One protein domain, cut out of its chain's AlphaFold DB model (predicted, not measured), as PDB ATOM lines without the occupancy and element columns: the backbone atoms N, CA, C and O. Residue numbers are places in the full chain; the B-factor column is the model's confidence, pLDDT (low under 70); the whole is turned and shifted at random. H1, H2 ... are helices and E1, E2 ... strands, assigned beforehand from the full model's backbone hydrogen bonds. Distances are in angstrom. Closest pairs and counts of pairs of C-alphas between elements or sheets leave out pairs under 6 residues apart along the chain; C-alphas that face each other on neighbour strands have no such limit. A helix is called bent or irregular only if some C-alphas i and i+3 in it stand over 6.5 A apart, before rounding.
ATOM      1  N   ARG A  18     238.031 317.684 157.618       84.69
ATOM      2  CA  ARG A  18     238.745 318.578 156.707       84.69
ATOM      3  C   ARG A  18     238.196 319.977 156.876       84.69
ATOM      4  O   ARG A  18     237.027 320.131 157.219       84.69
ATOM      5  N   CYS A  19     239.038 320.971 156.625       83.56
ATOM      6  CA  CYS A  19     238.619 322.360 156.610       83.56
ATOM      7  C   CYS A  19     238.157 322.747 155.200       83.56
ATOM      8  O   CYS A  19     238.931 322.617 154.249       83.56
ATOM      9  N   LEU A  20     236.912 323.206 155.060       82.44
ATOM     10  CA  LEU A  20     236.309 323.541 153.766       82.44
ATOM     11  C   LEU A  20     235.337 324.720 153.852       82.44
ATOM     12  O   LEU A  20     234.780 324.974 154.923       82.44
ATOM     13  N   PRO A  21     235.061 325.409 152.728       77.81
ATOM     14  CA  PRO A  21     233.949 326.347 152.645       77.81
ATOM     15  C   PRO A  21     232.634 325.670 153.046       77.81
ATOM     16  O   PRO A  21     232.339 324.556 152.609       77.81
ATOM     17  N   ILE A  22     231.804 326.363 153.830       80.94
ATOM     18  CA  ILE A  22     230.573 325.794 154.410       80.94
ATOM     19  C   ILE A  22     229.625 325.142 153.392       80.94
ATOM     20  O   ILE A  22     228.969 324.154 153.714       80.94
ATOM     21  N   ARG A  23     229.601 325.638 152.147       75.94
ATOM     22  CA  ARG A  23     228.786 325.095 151.047       75.94
ATOM     23  C   ARG A  23     229.155 323.672 150.623       75.94
ATOM     24  O   ARG A  23     228.285 322.945 150.164       75.94
ATOM     25  N   HIS A  24     230.406 323.257 150.819       77.69
ATOM     26  CA  HIS A  24     230.886 321.921 150.444       77.69
ATOM     27  C   HIS A  24     230.684 320.882 151.561       77.69
ATOM     28  O   HIS A  24     231.160 319.753 151.459       77.69
ATOM     29  N   CYS A  25     229.980 321.252 152.640       83.56
ATOM     30  CA  CYS A  25     229.526 320.342 153.687       83.56
ATOM     31  C   CYS A  25     227.992 320.212 153.601       83.56
ATOM     32  O   CYS A  25     227.279 320.939 154.302       83.56
ATOM     33  N   PRO A  26     227.443 319.297 152.773       81.12
ATOM     34  CA  PRO A  26     226.017 319.236 152.441       81.12
ATOM     35  C   PRO A  26     225.110 319.136 153.670       81.12
ATOM     36  O   PRO A  26     224.043 319.744 153.711       81.12
ATOM     37  N   ARG A  27     225.555 318.414 154.709       83.06
ATOM     38  CA  ARG A  27     224.819 318.274 155.976       83.06
ATOM     39  C   ARG A  27     224.591 319.605 156.686       83.06
ATOM     40  O   ARG A  27     223.506 319.824 157.213       83.06
ATOM     41  N   VAL A  28     225.601 320.469 156.715       85.44
ATOM     42  CA  VAL A  28     225.507 321.777 157.373       85.44
ATOM     43  C   VAL A  28     224.851 322.781 156.430       85.44
ATOM     44  O   VAL A  28     223.923 323.482 156.827       85.44
ATOM     45  N   TYR A  29     225.265 322.800 155.162       85.62
ATOM     46  CA  TYR A  29     224.771 323.751 154.173       85.62
ATOM     47  C   TYR A  29     223.262 323.636 153.934       85.62
ATOM     48  O   TYR A  29     222.564 324.648 153.943       85.62
ATOM     49  N   LYS A  30     222.726 322.412 153.821       86.19
ATOM     50  CA  LYS A  30     221.287 322.184 153.621       86.19
ATOM     51  C   LYS A  30     220.446 322.734 154.776       86.19
ATOM     52  O   LYS A  30     219.420 323.361 154.537       86.19
ATOM     53  N   ARG A  31     220.905 322.561 156.017       88.00
ATOM     54  CA  ARG A  31     220.229 323.078 157.221       88.00
ATOM     55  C   ARG A  31     220.265 324.605 157.286       88.00
ATOM     56  O   ARG A  31     219.290 325.239 157.681       88.00
ATOM     57  N   ILE A  32     221.363 325.215 156.833       86.00
ATOM     58  CA  ILE A  32     221.460 326.674 156.688       86.00
ATOM     59  C   ILE A  32     220.477 327.178 155.627       86.00
ATOM     60  O   ILE A  32     219.753 328.133 155.893       86.00
ATOM     61  N   GLN A  33     220.395 326.518 154.466       86.50
ATOM     62  CA  GLN A  33     219.422 326.859 153.418       86.50
ATOM     63  C   GLN A  33     217.966 326.698 153.880       86.50
ATOM     64  O   GLN A  33     217.095 327.432 153.428       86.50
ATOM     65  N   GLN A  34     217.707 325.784 154.815       90.19
ATOM     66  CA  GLN A  34     216.408 325.599 155.469       90.19
ATOM     67  C   GLN A  34     216.116 326.645 156.566       90.19
ATOM     68  O   GLN A  34     215.083 326.569 157.225       90.19
ATOM     69  N   GLY A  35     217.007 327.620 156.781       87.00
ATOM     70  CA  GLY A  35     216.823 328.710 157.745       87.00
ATOM     71  C   GLY A  35     217.152 328.350 159.197       87.00
ATOM     72  O   GLY A  35     217.008 329.194 160.083       87.00
ATOM     73  N   GLU A  36     217.647 327.138 159.475       89.25
ATOM     74  CA  GLU A  36     217.904 326.687 160.850       89.25
ATOM     75  C   GLU A  36     218.960 327.537 161.568       89.25
ATOM     76  O   GLU A  36     218.909 327.683 162.786       89.25
ATOM     77  N   TYR A  37     219.909 328.130 160.839       86.62
ATOM     78  CA  TYR A  37     220.967 328.948 161.443       86.62
ATOM     79  C   TYR A  37     220.422 330.153 162.231       86.62
ATOM     80  O   TYR A  37     220.999 330.543 163.249       86.62
ATOM     81  N   SER A  38     219.302 330.724 161.782       85.88
ATOM     82  CA  SER A  38     218.678 331.894 162.410       85.88
ATOM     83  C   SER A  38     217.781 331.525 163.594       85.88
ATOM     84  O   SER A  38     217.689 332.300 164.544       85.88
ATOM     85  N   HIS A  39     217.144 330.349 163.564       88.56
ATOM     86  CA  HIS A  39     216.078 329.981 164.508       88.56
ATOM     87  C   HIS A  39     216.436 328.830 165.465       88.56
ATOM     88  O   HIS A  39     215.752 328.638 166.467       88.56
ATOM     89  N   ASN A  40     217.517 328.084 165.217       89.81
ATOM     90  CA  ASN A  40     217.974 326.972 166.054       89.81
ATOM     91  C   ASN A  40     219.301 327.329 166.751       89.81
ATOM     92  O   ASN A  40     220.392 327.171 166.199       89.81
ATOM     93  N   ALA A  41     219.213 327.803 167.999       89.00
ATOM     94  CA  ALA A  41     220.372 328.250 168.781       89.00
ATOM     95  C   ALA A  41     221.423 327.146 169.013       89.00
ATOM     96  O   ALA A  41     222.622 327.433 169.081       89.00
ATOM     97  N   THR A  42     220.991 325.885 169.110       89.94
ATOM     98  CA  THR A  42     221.881 324.727 169.260       89.94
ATOM     99  C   THR A  42     222.691 324.504 167.989       89.94
ATOM    100  O   THR A  42     223.913 324.389 168.055       89.94
ATOM    101  N   PHE A  43     222.032 324.544 166.829       87.50
ATOM    102  CA  PHE A  43     222.696 324.428 165.530       87.50
ATOM    103  C   PHE A  43     223.650 325.596 165.261       87.50
ATOM    104  O   PHE A  43     224.772 325.396 164.805       87.50
ATOM    105  N   LYS A  44     223.269 326.825 165.627       87.06
ATOM    106  CA  LYS A  44     224.164 327.986 165.523       87.06
ATOM    107  C   LYS A  44     225.455 327.792 166.330       87.06
ATOM    108  O   LYS A  44     226.540 328.074 165.827       87.06
ATOM    109  N   LYS A  45     225.360 327.274 167.562       86.44
ATOM    110  CA  LYS A  45     226.537 326.939 168.387       86.44
ATOM    111  C   LYS A  45     227.373 325.808 167.785       86.44
ATOM    112  O   LYS A  45     228.594 325.860 167.889       86.44
ATOM    113  N   GLU A  46     226.735 324.812 167.174       86.50
ATOM    114  CA  GLU A  46     227.409 323.726 166.452       86.50
ATOM    115  C   GLU A  46     228.261 324.287 165.303       86.50
ATOM    116  O   GLU A  46     229.467 324.063 165.282       86.50
ATOM    117  N   VAL A  47     227.680 325.113 164.425       85.38
ATOM    118  CA  VAL A  47     228.397 325.732 163.295       85.38
ATOM    119  C   VAL A  47     229.576 326.587 163.766       85.38
ATOM    120  O   VAL A  47     230.658 326.492 163.194       85.38
ATOM    121  N   LEU A  48     229.395 327.386 164.825       84.75
ATOM    122  CA  LEU A  48     230.461 328.231 165.380       84.75
ATOM    123  C   LEU A  48     231.628 327.416 165.960       84.75
ATOM    124  O   LEU A  48     232.778 327.824 165.829       84.75
ATOM    125  N   ARG A  49     231.349 326.266 166.587       84.75
ATOM    126  CA  ARG A  49     232.388 325.353 167.100       84.75
ATOM    127  C   ARG A  49     233.127 324.624 165.990       84.75
ATOM    128  O   ARG A  49     234.277 324.248 166.184       84.75
ATOM    129  N   SER A  50     232.476 324.437 164.850       85.38
ATOM    130  CA  SER A  50     233.066 323.783 163.692       85.38
ATOM    131  C   SER A  50     233.923 324.721 162.846       85.38
ATOM    132  O   SER A  50     234.433 324.269 161.835       85.38
ATOM    133  N   ILE A  51     234.095 326.002 163.185       85.44
ATOM    134  CA  ILE A  51     234.941 326.912 162.396       85.44
ATOM    135  C   ILE A  51     236.400 326.436 162.435       85.44
ATOM    136  O   ILE A  51     236.934 326.146 163.504       85.44
ATOM    137  N   CYS A  52     237.043 326.367 161.266       82.50
ATOM    138  CA  CYS A  52     238.443 325.957 161.174       82.50
ATOM    139  C   CYS A  52     239.362 326.884 161.970       82.50
ATOM    140  O   CYS A  52     239.113 328.091 162.048       82.50
ATOM    141  N   GLN A  53     240.454 326.333 162.503       78.19
ATOM    142  CA  GLN A  53     241.425 327.107 163.267       78.19
ATOM    143  C   GLN A  53     242.809 327.160 162.596       78.19
ATOM    144  O   GLN A  53     243.272 326.139 162.091       78.19
ATOM    145  N   PRO A  54     243.476 328.331 162.612       65.50
ATOM    146  CA  PRO A  54     242.889 329.615 162.996       65.50
ATOM    147  C   PRO A  54     241.811 330.037 161.997       65.50
ATOM    148  O   PRO A  54     241.794 329.581 160.854       65.50
ATOM    149  N   ALA A  55     240.882 330.880 162.454       56.59
ATOM    150  CA  ALA A  55     239.799 331.397 161.629       56.59
ATOM    151  C   ALA A  55     240.386 332.352 160.583       56.59
ATOM    152  O   ALA A  55     240.404 333.569 160.761       56.59
ATOM    153  N   VAL A  56     240.944 331.798 159.511       52.25
ATOM    154  CA  VAL A  56     241.492 332.600 158.427       52.25
ATOM    155  C   VAL A  56     240.320 333.232 157.693       52.25
ATOM    156  O   VAL A  56     239.430 332.544 157.193       52.25
ATOM    157  N   GLN A  57     240.330 334.562 157.606       49.25
ATOM    158  CA  GLN A  57     239.545 335.297 156.624       49.25
ATOM    159  C   GLN A  57     240.158 335.072 155.233       49.25
ATOM    160  O   GLN A  57     240.679 335.999 154.621       49.25
ATOM    161  N   MET A  58     240.124 333.839 154.720       45.56
ATOM    162  CA  MET A  58     240.299 333.634 153.286       45.56
ATOM    163  C   MET A  58     239.042 334.208 152.630       45.56
ATOM    164  O   MET A  58     237.944 333.672 152.786       45.56
ATOM    165  N   GLU A  59     239.196 335.385 152.019       48.47
ATOM    166  CA  GLU A  59     238.209 336.003 151.122       48.47
ATOM    167  C   GLU A  59     236.795 336.148 151.728       48.47
ATOM    168  O   GLU A  59     235.779 335.985 151.056       48.47
ATOM    169  N   ARG A  60     236.716 336.491 153.026       51.78
ATOM    170  CA  ARG A  60     235.468 336.806 153.760       51.78
ATOM    171  C   ARG A  60     234.455 335.648 153.904       51.78
ATOM    172  O   ARG A  60     233.307 335.911 154.263       51.78
ATOM    173  N   LYS A  61     234.838 334.382 153.679       60.53
ATOM    174  CA  LYS A  61     233.925 333.218 153.772       60.53
ATOM    175  C   LYS A  61     234.255 332.291 154.952       60.53
ATOM    176  O   LYS A  61     235.410 331.949 155.197       60.53
ATOM    177  N   THR A  62     233.224 331.850 155.677       73.31
ATOM    178  CA  THR A  62     233.362 330.937 156.825       73.31
ATOM    179  C   THR A  62     233.722 329.527 156.360       73.31
ATOM    180  O   THR A  62     232.951 328.880 155.645       73.31
ATOM    181  N   HIS A  63     234.884 329.046 156.799       81.56
ATOM    182  CA  HIS A  63     235.308 327.664 156.618       81.56
ATOM    183  C   HIS A  63     234.988 326.850 157.870       81.56
ATOM    184  O   HIS A  63     235.180 327.332 158.989       81.56
ATOM    185  N   ILE A  64     234.507 325.625 157.675       86.50
ATOM    186  CA  ILE A  64     234.155 324.714 158.760       86.50
ATOM    187  C   ILE A  64     234.817 323.346 158.600       86.50
ATOM    188  O   ILE A  64     235.134 322.900 157.497       86.50
ATOM    189  N   CYS A  65     234.970 322.671 159.727       87.25
ATOM    190  CA  CYS A  65     235.356 321.287 159.855       87.25
ATOM    191  C   CYS A  65     234.179 320.385 159.502       87.25
ATOM    192  O   CYS A  65     233.125 320.429 160.139       87.25
ATOM    193  N   CYS A  66     234.363 319.576 158.463       86.75
ATOM    194  CA  CYS A  66     233.395 318.586 158.014       86.75
ATOM    195  C   CYS A  66     234.105 317.242 157.850       86.75
ATOM    196  O   CYS A  66     235.209 317.172 157.304       86.75
ATOM    197  N   SER A  67     233.456 316.166 158.293       83.00
ATOM    198  CA  SER A  67     233.993 314.815 158.132       83.00
ATOM    199  C   SER A  67     234.243 314.498 156.663       83.00
ATOM    200  O   SER A  67     233.344 314.677 155.838       83.00
ATOM    201  N   LYS A  68     235.425 313.941 156.345       76.50
ATOM    202  CA  LYS A  68     235.825 313.580 154.969       76.50
ATOM    203  C   LYS A  68     234.754 312.778 154.216       76.50
ATOM    204  O   LYS A  68     234.609 312.927 153.008       76.50
ATOM    205  N   ARG A  69     233.987 311.937 154.919       73.12
ATOM    206  CA  ARG A  69     232.940 311.080 154.331       73.12
ATOM    207  C   ARG A  69     231.723 311.846 153.817       73.12
ATOM    208  O   ARG A  69     230.973 311.297 153.021       73.12
ATOM    209  N   HIS A  70     231.516 313.067 154.292       75.81
ATOM    210  CA  HIS A  70     230.398 313.920 153.895       75.81
ATOM    211  C   HIS A  70     230.819 315.009 152.909       75.81
ATOM    212  O   HIS A  70     230.000 315.858 152.585       75.81
ATOM    213  N   ILE A  71     232.078 315.022 152.466       78.31
ATOM    214  CA  ILE A  71     232.553 316.021 151.515       78.31
ATOM    215  C   ILE A  71     232.172 315.561 150.118       78.31
ATOM    216  O   ILE A  71     232.654 314.541 149.620       78.31
ATOM    217  N   GLU A  72     231.319 316.352 149.494       75.31
ATOM    218  CA  GLU A  72     230.922 316.205 148.107       75.31
ATOM    219  C   GLU A  72     231.227 317.513 147.393       75.31
ATOM    220  O   GLU A  72     231.243 318.588 147.997       75.31
ATOM    221  N   CYS A  73     231.517 317.410 146.106       81.94
ATOM    222  CA  CYS A  73     231.733 318.575 145.280       81.94
ATOM    223  C   CYS A  73     231.012 318.388 143.956       81.94
ATOM    224  O   CYS A  73     230.888 317.270 143.446       81.94
ATOM    225  N   ASP A  74     230.549 319.498 143.417       79.62
ATOM    226  CA  ASP A  74     229.922 319.591 142.121       79.62
ATOM    227  C   ASP A  74     230.460 320.829 141.401       79.62
ATOM    228  O   ASP A  74     230.779 321.839 142.026       79.62
ATOM    229  N   GLN A  75     230.611 320.715 140.087       75.31
ATOM    230  CA  GLN A  75     230.891 321.841 139.198       75.31
ATOM    231  C   GLN A  75     229.933 321.743 138.021       75.31
ATOM    232  O   GLN A  75     229.839 320.685 137.391       75.31
ATOM    233  N   ASP A  76     229.203 322.823 137.746       73.19
ATOM    234  CA  ASP A  76     228.242 322.910 136.639       73.19
ATOM    235  C   ASP A  76     227.235 321.742 136.606       73.19
ATOM    236  O   ASP A  76     226.937 321.168 135.556       73.19
ATOM    237  N   GLY A  77     226.746 321.327 137.781       75.31
ATOM    238  CA  GLY A  77     225.790 320.224 137.921       75.31
ATOM    239  C   GLY A  77     226.387 318.821 137.749       75.31
ATOM    240  O   GLY A  77     225.644 317.838 137.736       75.31
ATOM    241  N   LYS A  78     227.715 318.691 137.635       79.31
ATOM    242  CA  LYS A  78     228.416 317.402 137.590       79.31
ATOM    243  C   LYS A  78     229.071 317.110 138.930       79.31
ATOM    244  O   LYS A  78     229.934 317.861 139.374       79.31
ATOM    245  N   SER A  79     228.713 315.982 139.538       82.44
ATOM    246  CA  SER A  79     229.398 315.482 140.732       82.44
ATOM    247  C   SER A  79     230.875 315.208 140.441       82.44
ATOM    248  O   SER A  79     231.216 314.646 139.400       82.44
ATOM    249  N   GLY A  80     231.742 315.573 141.380       83.56
ATOM    250  CA  GLY A  80     233.188 315.424 141.280       83.56
ATOM    251  C   GLY A  80     233.813 314.644 142.439       83.56
ATOM    252  O   GLY A  80     233.159 314.247 143.406       83.56
ATOM    253  N   ALA A  81     235.121 314.418 142.331       83.81
ATOM    254  CA  ALA A  81     235.969 313.901 143.399       83.81
ATOM    255  C   ALA A  81     236.995 314.963 143.816       83.81
ATOM    256  O   ALA A  81     237.614 315.592 142.965       83.81
ATOM    257  N   CYS A  82     237.206 315.145 145.118       83.75
ATOM    258  CA  CYS A  82     238.162 316.126 145.629       83.75
ATOM    259  C   CYS A  82     239.593 315.584 145.580       83.75
ATOM    260  O   CYS A  82     239.941 314.684 146.346       83.75
ATOM    261  N   LEU A  83     240.408 316.131 144.680       82.88
ATOM    262  CA  LEU A  83     241.746 315.649 144.333       82.88
ATOM    263  C   LEU A  83     242.728 316.814 144.220       82.88
ATOM    264  O   LEU A  83     242.328 317.957 144.013       82.88
ATOM    265  N   ARG A  84     244.030 316.542 144.296       81.06
ATOM    266  CA  ARG A  84     245.032 317.576 144.003       81.06
ATOM    267  C   ARG A  84     245.049 317.916 142.515       81.06
ATOM    268  O   ARG A  84     244.680 317.090 141.675       81.06
ATOM    269  N   ARG A  85     245.550 319.106 142.177       78.81
ATOM    270  CA  ARG A  85     245.683 319.569 140.785       78.81
ATOM    271  C   ARG A  85     246.433 318.544 139.928       78.81
ATOM    272  O   ARG A  85     245.961 318.183 138.860       78.81
ATOM    273  N   GLU A  86     247.550 318.011 140.418       73.12
ATOM    274  CA  GLU A  86     248.374 317.008 139.730       73.12
ATOM    275  C   GLU A  86     247.689 315.636 139.551       73.12
ATOM    276  O   GLU A  86     248.066 314.830 138.694       73.12
ATOM    277  N   GLN A  87     246.657 315.359 140.344       76.44
ATOM    278  CA  GLN A  87     245.917 314.101 140.313       76.44
ATOM    279  C   GLN A  87     244.717 314.142 139.359       76.44
ATOM    280  O   GLN A  87     244.281 313.084 138.901       76.44
ATOM    281  N   CYS A  88     244.211 315.329 139.019       76.69
ATOM    282  CA  CYS A  88     243.020 315.492 138.192       76.69
ATOM    283  C   CYS A  88     243.359 315.895 136.743       76.69
ATOM    284  O   CYS A  88     243.831 317.012 136.523       76.69
ATOM    285  N   PRO A  89     243.069 315.050 135.734       72.75
ATOM    286  CA  PRO A  89     243.366 315.346 134.330       72.75
ATOM    287  C   PRO A  89     242.791 316.676 133.829       72.75
ATOM    288  O   PRO A  89     243.488 317.423 133.148       72.75
ATOM    289  N   THR A  90     241.548 316.999 134.202       72.12
ATOM    290  CA  THR A  90     240.871 318.229 133.760       72.12
ATOM    291  C   THR A  90     241.475 319.490 134.377       72.12
ATOM    292  O   THR A  90     241.489 320.535 133.730       72.12
ATOM    293  N   LEU A  91     242.033 319.398 135.589       72.12
ATOM    294  CA  LEU A  91     242.686 320.526 136.263       72.12
ATOM    295  C   LEU A  91     244.133 320.732 135.804       72.12
ATOM    296  O   LEU A  91     244.641 321.850 135.869       72.12
ATOM    297  N   GLN A  92     244.805 319.677 135.327       70.19
ATOM    298  CA  GLN A  92     246.155 319.790 134.762       70.19
ATOM    299  C   GLN A  92     246.168 320.623 133.473       70.19
ATOM    300  O   GLN A  92     247.122 321.364 133.246       70.19
ATOM    301  N   SER A  93     245.098 320.558 132.672       65.38
ATOM    302  CA  SER A  93     244.932 321.366 131.456       65.38
ATOM    303  C   SER A  93     244.563 322.834 131.707       65.38
ATOM    304  O   SER A  93     244.607 323.641 130.781       65.38
ATOM    305  N   THR A  94     244.196 323.208 132.936       66.56
ATOM    306  CA  THR A  94     243.805 324.581 133.286       66.56
ATOM    307  C   THR A  94     245.039 325.411 133.638       66.56
ATOM    308  O   THR A  94     245.857 324.995 134.461       66.56
ATOM    309  N   THR A  95     245.194 326.611 133.070       70.56
ATOM    310  CA  THR A  95     246.332 327.484 133.426       70.56
ATOM    311  C   THR A  95     246.314 327.847 134.912       70.56
ATOM    312  O   THR A  95     245.260 327.863 135.547       70.56
ATOM    313  N   GLU A  96     247.477 328.132 135.499       66.94
ATOM    314  CA  GLU A  96     247.574 328.523 136.912       66.94
ATOM    315  C   GLU A  96     246.751 329.788 137.201       66.94
ATOM    316  O   GLU A  96     246.018 329.831 138.180       66.94
ATOM    317  N   GLN A  97     246.734 330.757 136.280       64.25
ATOM    318  CA  GLN A  97     245.903 331.964 136.382       64.25
ATOM    319  C   GLN A  97     244.391 331.677 136.330       64.25
ATOM    320  O   GLN A  97     243.631 332.285 137.080       64.25
ATOM    321  N   GLN A  98     243.933 330.756 135.473       68.25
ATOM    322  CA  GLN A  98     242.521 330.342 135.428       68.25
ATOM    323  C   GLN A  98     242.131 329.509 136.648       68.25
ATOM    324  O   GLN A  98     241.018 329.649 137.156       68.25
ATOM    325  N   LEU A  99     243.045 328.669 137.141       66.62
ATOM    326  CA  LEU A  99     242.813 327.929 138.369       66.62
ATOM    327  C   LEU A  99     242.706 328.905 139.536       66.62
ATOM    328  O   LEU A  99     241.718 328.837 140.237       66.62
ATOM    329  N   MET A 100     243.620 329.869 139.682       63.06
ATOM    330  CA  MET A 100     243.570 330.878 140.750       63.06
ATOM    331  C   MET A 100     242.297 331.735 140.714       63.06
ATOM    332  O   MET A 100     241.749 332.036 141.765       63.06
ATOM    333  N   ARG A 101     241.763 332.055 139.526       65.25
ATOM    334  CA  ARG A 101     240.457 332.735 139.387       65.25
ATOM    335  C   ARG A 101     239.254 331.864 139.758       65.25
ATOM    336  O   ARG A 101     238.195 332.404 140.046       65.25
ATOM    337  N   SER A 102     239.411 330.543 139.727       64.81
ATOM    338  CA  SER A 102     238.366 329.561 140.036       64.81
ATOM    339  C   SER A 102     238.668 328.749 141.298       64.81
ATOM    340  O   SER A 102     237.936 327.811 141.606       64.81
ATOM    341  N   VAL A 103     239.719 329.108 142.054       65.31
ATOM    342  CA  VAL A 103     240.075 328.475 143.333       65.31
ATOM    343  C   VAL A 103     238.866 328.540 144.239       65.31
ATOM    344  O   VAL A 103     238.529 327.535 144.843       65.31
ATOM    345  N   GLU A 104     238.162 329.671 144.255       62.09
ATOM    346  CA  GLU A 104     236.943 329.807 145.029       62.09
ATOM    347  C   GLU A 104     235.940 328.706 144.684       62.09
ATOM    348  O   GLU A 104     235.614 327.925 145.561       62.09
ATOM    349  N   GLU A 105     235.466 328.602 143.442       65.69
ATOM    350  CA  GLU A 105     234.432 327.637 143.019       65.69
ATOM    351  C   GLU A 105     234.888 326.178 143.089       65.69
ATOM    352  O   GLU A 105     234.085 325.285 143.363       65.69
ATOM    353  N   ASN A 106     236.182 325.943 142.896       73.50
ATOM    354  CA  ASN A 106     236.716 324.609 142.680       73.50
ATOM    355  C   ASN A 106     237.403 324.029 143.913       73.50
ATOM    356  O   ASN A 106     237.680 322.834 143.916       73.50
ATOM    357  N   LEU A 107     237.701 324.817 144.951       79.94
ATOM    358  CA  LEU A 107     238.341 324.334 146.174       79.94
ATOM    359  C   LEU A 107     237.351 323.518 147.010       79.94
ATOM    360  O   LEU A 107     236.407 324.046 147.592       79.94
ATOM    361  N   CYS A 108     237.625 322.222 147.132       82.88
ATOM    362  CA  CYS A 108     236.910 321.358 148.053       82.88
ATOM    363  C   CYS A 108     237.322 321.626 149.499       82.88
ATOM    364  O   CYS A 108     236.481 321.942 150.330       82.88
ATOM    365  N   TYR A 109     238.603 321.418 149.816       80.38
ATOM    366  CA  TYR A 109     239.136 321.512 151.173       80.38
ATOM    367  C   TYR A 109     240.649 321.724 151.169       80.38
ATOM    368  O   TYR A 109     241.337 321.435 150.186       80.38
ATOM    369  N   VAL A 110     241.164 322.170 152.312       74.75
ATOM    370  CA  VAL A 110     242.600 322.265 152.588       74.75
ATOM    371  C   VAL A 110     242.981 321.205 153.617       74.75
ATOM    372  O   VAL A 110     242.277 320.991 154.608       74.75
ATOM    373  N   HIS A 111     244.080 320.496 153.366       74.75
ATOM    374  CA  HIS A 111     244.623 319.496 154.285       74.75
ATOM    375  C   HIS A 111     246.142 319.431 154.151       74.75
ATOM    376  O   HIS A 111     246.639 319.376 153.031       74.75
ATOM    377  N   GLU A 112     246.868 319.443 155.274       71.50
ATOM    378  CA  GLU A 112     248.343 319.403 155.298       71.50
ATOM    379  C   GLU A 112     248.991 320.462 154.381       71.50
ATOM    380  O   GLU A 112     249.924 320.177 153.633       71.50
ATOM    381  N   ASN A 113     248.461 321.692 154.407       67.50
ATOM    382  CA  ASN A 113     248.915 322.808 153.568       67.50
ATOM    383  C   ASN A 113     248.807 322.550 152.048       67.50
ATOM    384  O   ASN A 113     249.562 323.102 151.250       67.50
ATOM    385  N   GLN A 114     247.881 321.681 151.639       74.56
ATOM    386  CA  GLN A 114     247.616 321.357 150.240       74.56
ATOM    387  C   GLN A 114     246.148 321.582 149.898       74.56
ATOM    388  O   GLN A 114     245.246 321.208 150.654       74.56
ATOM    389  N   ASN A 115     245.929 322.162 148.720       78.94
ATOM    390  CA  ASN A 115     244.607 322.453 148.185       78.94
ATOM    391  C   ASN A 115     244.075 321.248 147.409       78.94
ATOM    392  O   ASN A 115     244.731 320.738 146.495       78.94
ATOM    393  N   TYR A 116     242.870 320.815 147.762       84.31
ATOM    394  CA  TYR A 116     242.139 319.778 147.048       84.31
ATOM    395  C   TYR A 116     241.001 320.430 146.280       84.31
ATOM    396  O   TYR A 116     240.184 321.148 146.852       84.31
ATOM    397  N   PHE A 117     240.943 320.154 144.986       86.06
ATOM    398  CA  PHE A 117     240.005 320.744 144.050       86.06
ATOM    399  C   PHE A 117     238.984 319.715 143.568       86.06
ATOM    400  O   PHE A 117     239.266 318.514 143.519       86.06
ATOM    401  N   CYS A 118     237.804 320.183 143.183       86.00
ATOM    402  CA  CYS A 118     236.774 319.339 142.616       86.00
ATOM    403  C   CYS A 118     237.161 318.896 141.202       86.00
ATOM    404  O   CYS A 118     237.395 319.707 140.309       86.00
ATOM    405  N   CYS A 119     237.252 317.583 141.012       84.81
ATOM    406  CA  CYS A 119     237.582 316.950 139.748       84.81
ATOM    407  C   CYS A 119     236.342 316.267 139.175       84.81
ATOM    408  O   CYS A 119     235.904 315.243 139.703       84.81
ATOM    409  N   THR A 120     235.797 316.793 138.080       85.75
ATOM    410  CA  THR A 120     234.638 316.204 137.383       85.75
ATOM    411  C   THR A 120     235.023 315.169 136.322       85.75
ATOM    412  O   THR A 120     234.169 314.722 135.558       85.75
ATOM    413  N   ASP A 121     236.299 314.757 136.264       81.69
ATOM    414  CA  ASP A 121     236.759 313.701 135.358       81.69
ATOM    415  C   ASP A 121     235.942 312.410 135.589       81.69
ATOM    416  O   ASP A 121     235.982 311.856 136.696       81.69
ATOM    417  N   PRO A 122     235.223 311.893 134.570       75.00
ATOM    418  CA  PRO A 122     234.303 310.767 134.735       75.00
ATOM    419  C   PRO A 122     234.952 309.519 135.339       75.00
ATOM    420  O   PRO A 122     234.296 308.746 136.036       75.00
ATOM    421  N   LEU A 123     236.252 309.317 135.108       67.38
ATOM    422  CA  LEU A 123     236.979 308.153 135.601       67.38
ATOM    423  C   LEU A 123     237.396 308.336 137.061       67.38
ATOM    424  O   LEU A 123     237.367 307.366 137.818       67.38
ATOM    425  N   CYS A 124     237.752 309.555 137.471       72.81
ATOM    426  CA  CYS A 124     238.000 309.864 138.878       72.81
ATOM    427  C   CYS A 124     236.706 309.842 139.709       72.81
ATOM    428  O   CYS A 124     236.735 309.428 140.868       72.81
ATOM    429  N   VAL A 125     235.567 310.209 139.113       75.75
ATOM    430  CA  VAL A 125     234.242 310.113 139.748       75.75
ATOM    431  C   VAL A 125     233.810 308.652 139.905       75.75
ATOM    432  O   VAL A 125     233.445 308.239 141.006       75.75
ATOM    433  N   ALA A 126     233.916 307.845 138.841       69.25
ATOM    434  CA  ALA A 126     233.563 306.422 138.866       69.25
ATOM    435  C   ALA A 126     234.497 305.589 139.763       69.25
ATOM    436  O   ALA A 126     234.073 304.620 140.393       69.25
ATOM    437  N   HIS A 127     235.772 305.974 139.852       65.12
ATOM    438  CA  HIS A 127     236.788 305.266 140.622       65.12
ATOM    439  C   HIS A 127     237.607 306.243 141.476       65.12
ATOM    440  O   HIS A 127     238.774 306.502 141.184       65.12
TER     441      HIS A 127
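AT A GLANCE: This is residues 18 to 127 of the 346 residues of the protein "Peptidase S1 domain-containing protein" of Anopheles maculatus (UniProt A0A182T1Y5). Two lobes make an elongated body: at one end a small curled sheet, E3 E4 E6 E5, has H4, H5 and H6 around it, and at the other end H1, H2 and H3 gather loosely. Between these helices and the curled sheet lies the two-stranded pair E1 and E2, with E1 beside E5. The printed part has 110 residues, with E1 H1 H2 H3 E2 E3 E4 H4 H5 E5 E6 H6 along the chain, both sheets antiparallel, class mixed. It is compact, with a radius of gyration of the C-alphas of 14.6 A, and spans 45 by 28 by 21 A.

HOW THE PARTS SIT: Start at the curled sheet, in order E3, residues 73 to 75, E4, 78 to 83, E6, 114 to 119, and E5, 107 to 111. In the hairpin E3 and E4, find N 80 and O 73 at 2.8 A; between E4 and E6, N 119 and O 81 at 2.8 A; in the hairpin E5 and E6, N 108 and O 116 at 2.8 A. H5, residues 96 to 106, stands up from the sheet over E5, at a height over the sheet of 7.7 A. H4, residues 89 to 92, only grazes the sheet with 89 to 91. E4, H4 H5, E5 form a split strand-helix-strand unit, two strands running the same way with E6 between them, its crossover right-handed. H6, residues 122 to 126, is over E4 at a height of 7.9 A; the closest C-alphas, of Ala 81 and Val 125, are 5.5 A apart. E1, residues 18 to 21, comes to E5 at Leu 20 and Tyr 109, C-alphas 4.3 A apart, and pairs with E2, residues 63 to 67, through N 64 and O 20 at 2.8 A. Farther out, H2, residues 36 to 39, and H3, 41 to 49, touch only at the corner, while H1, 26 to 33, is close but not clearly touching H3, with C-alphas 28 and 47 at 7.7 A. In H3 and H6 every O i to N i+4 pair is within hydrogen-bond range, in H1 3 of 4 and in H5 5 of 7; H2 and H4 are too short for one.

IN THESE COORDINATES: Find C-alpha 18 at (238.745, 318.578, 156.707), where E1 begins. H3 measures 12.5 A, E2 13.0 A, E4 15.0 A and E6 15.2 A. H5, 12.9 A, is irregular: C-alphas 101 and 104 are 7.3 A apart. H6 ends at C-alpha 126, (233.563, 306.422, 138.866).

THE WHOLE: The C-alphas farthest apart, of Ala 41 and Ser 93, are 45.2 A apart. The printed part has no cut; the link H3 to E2, residues 50 to 62, is long. Mean pLDDT of the printed part is 77.0, with residues 54 to 61 and 96 to 105 among those under 70.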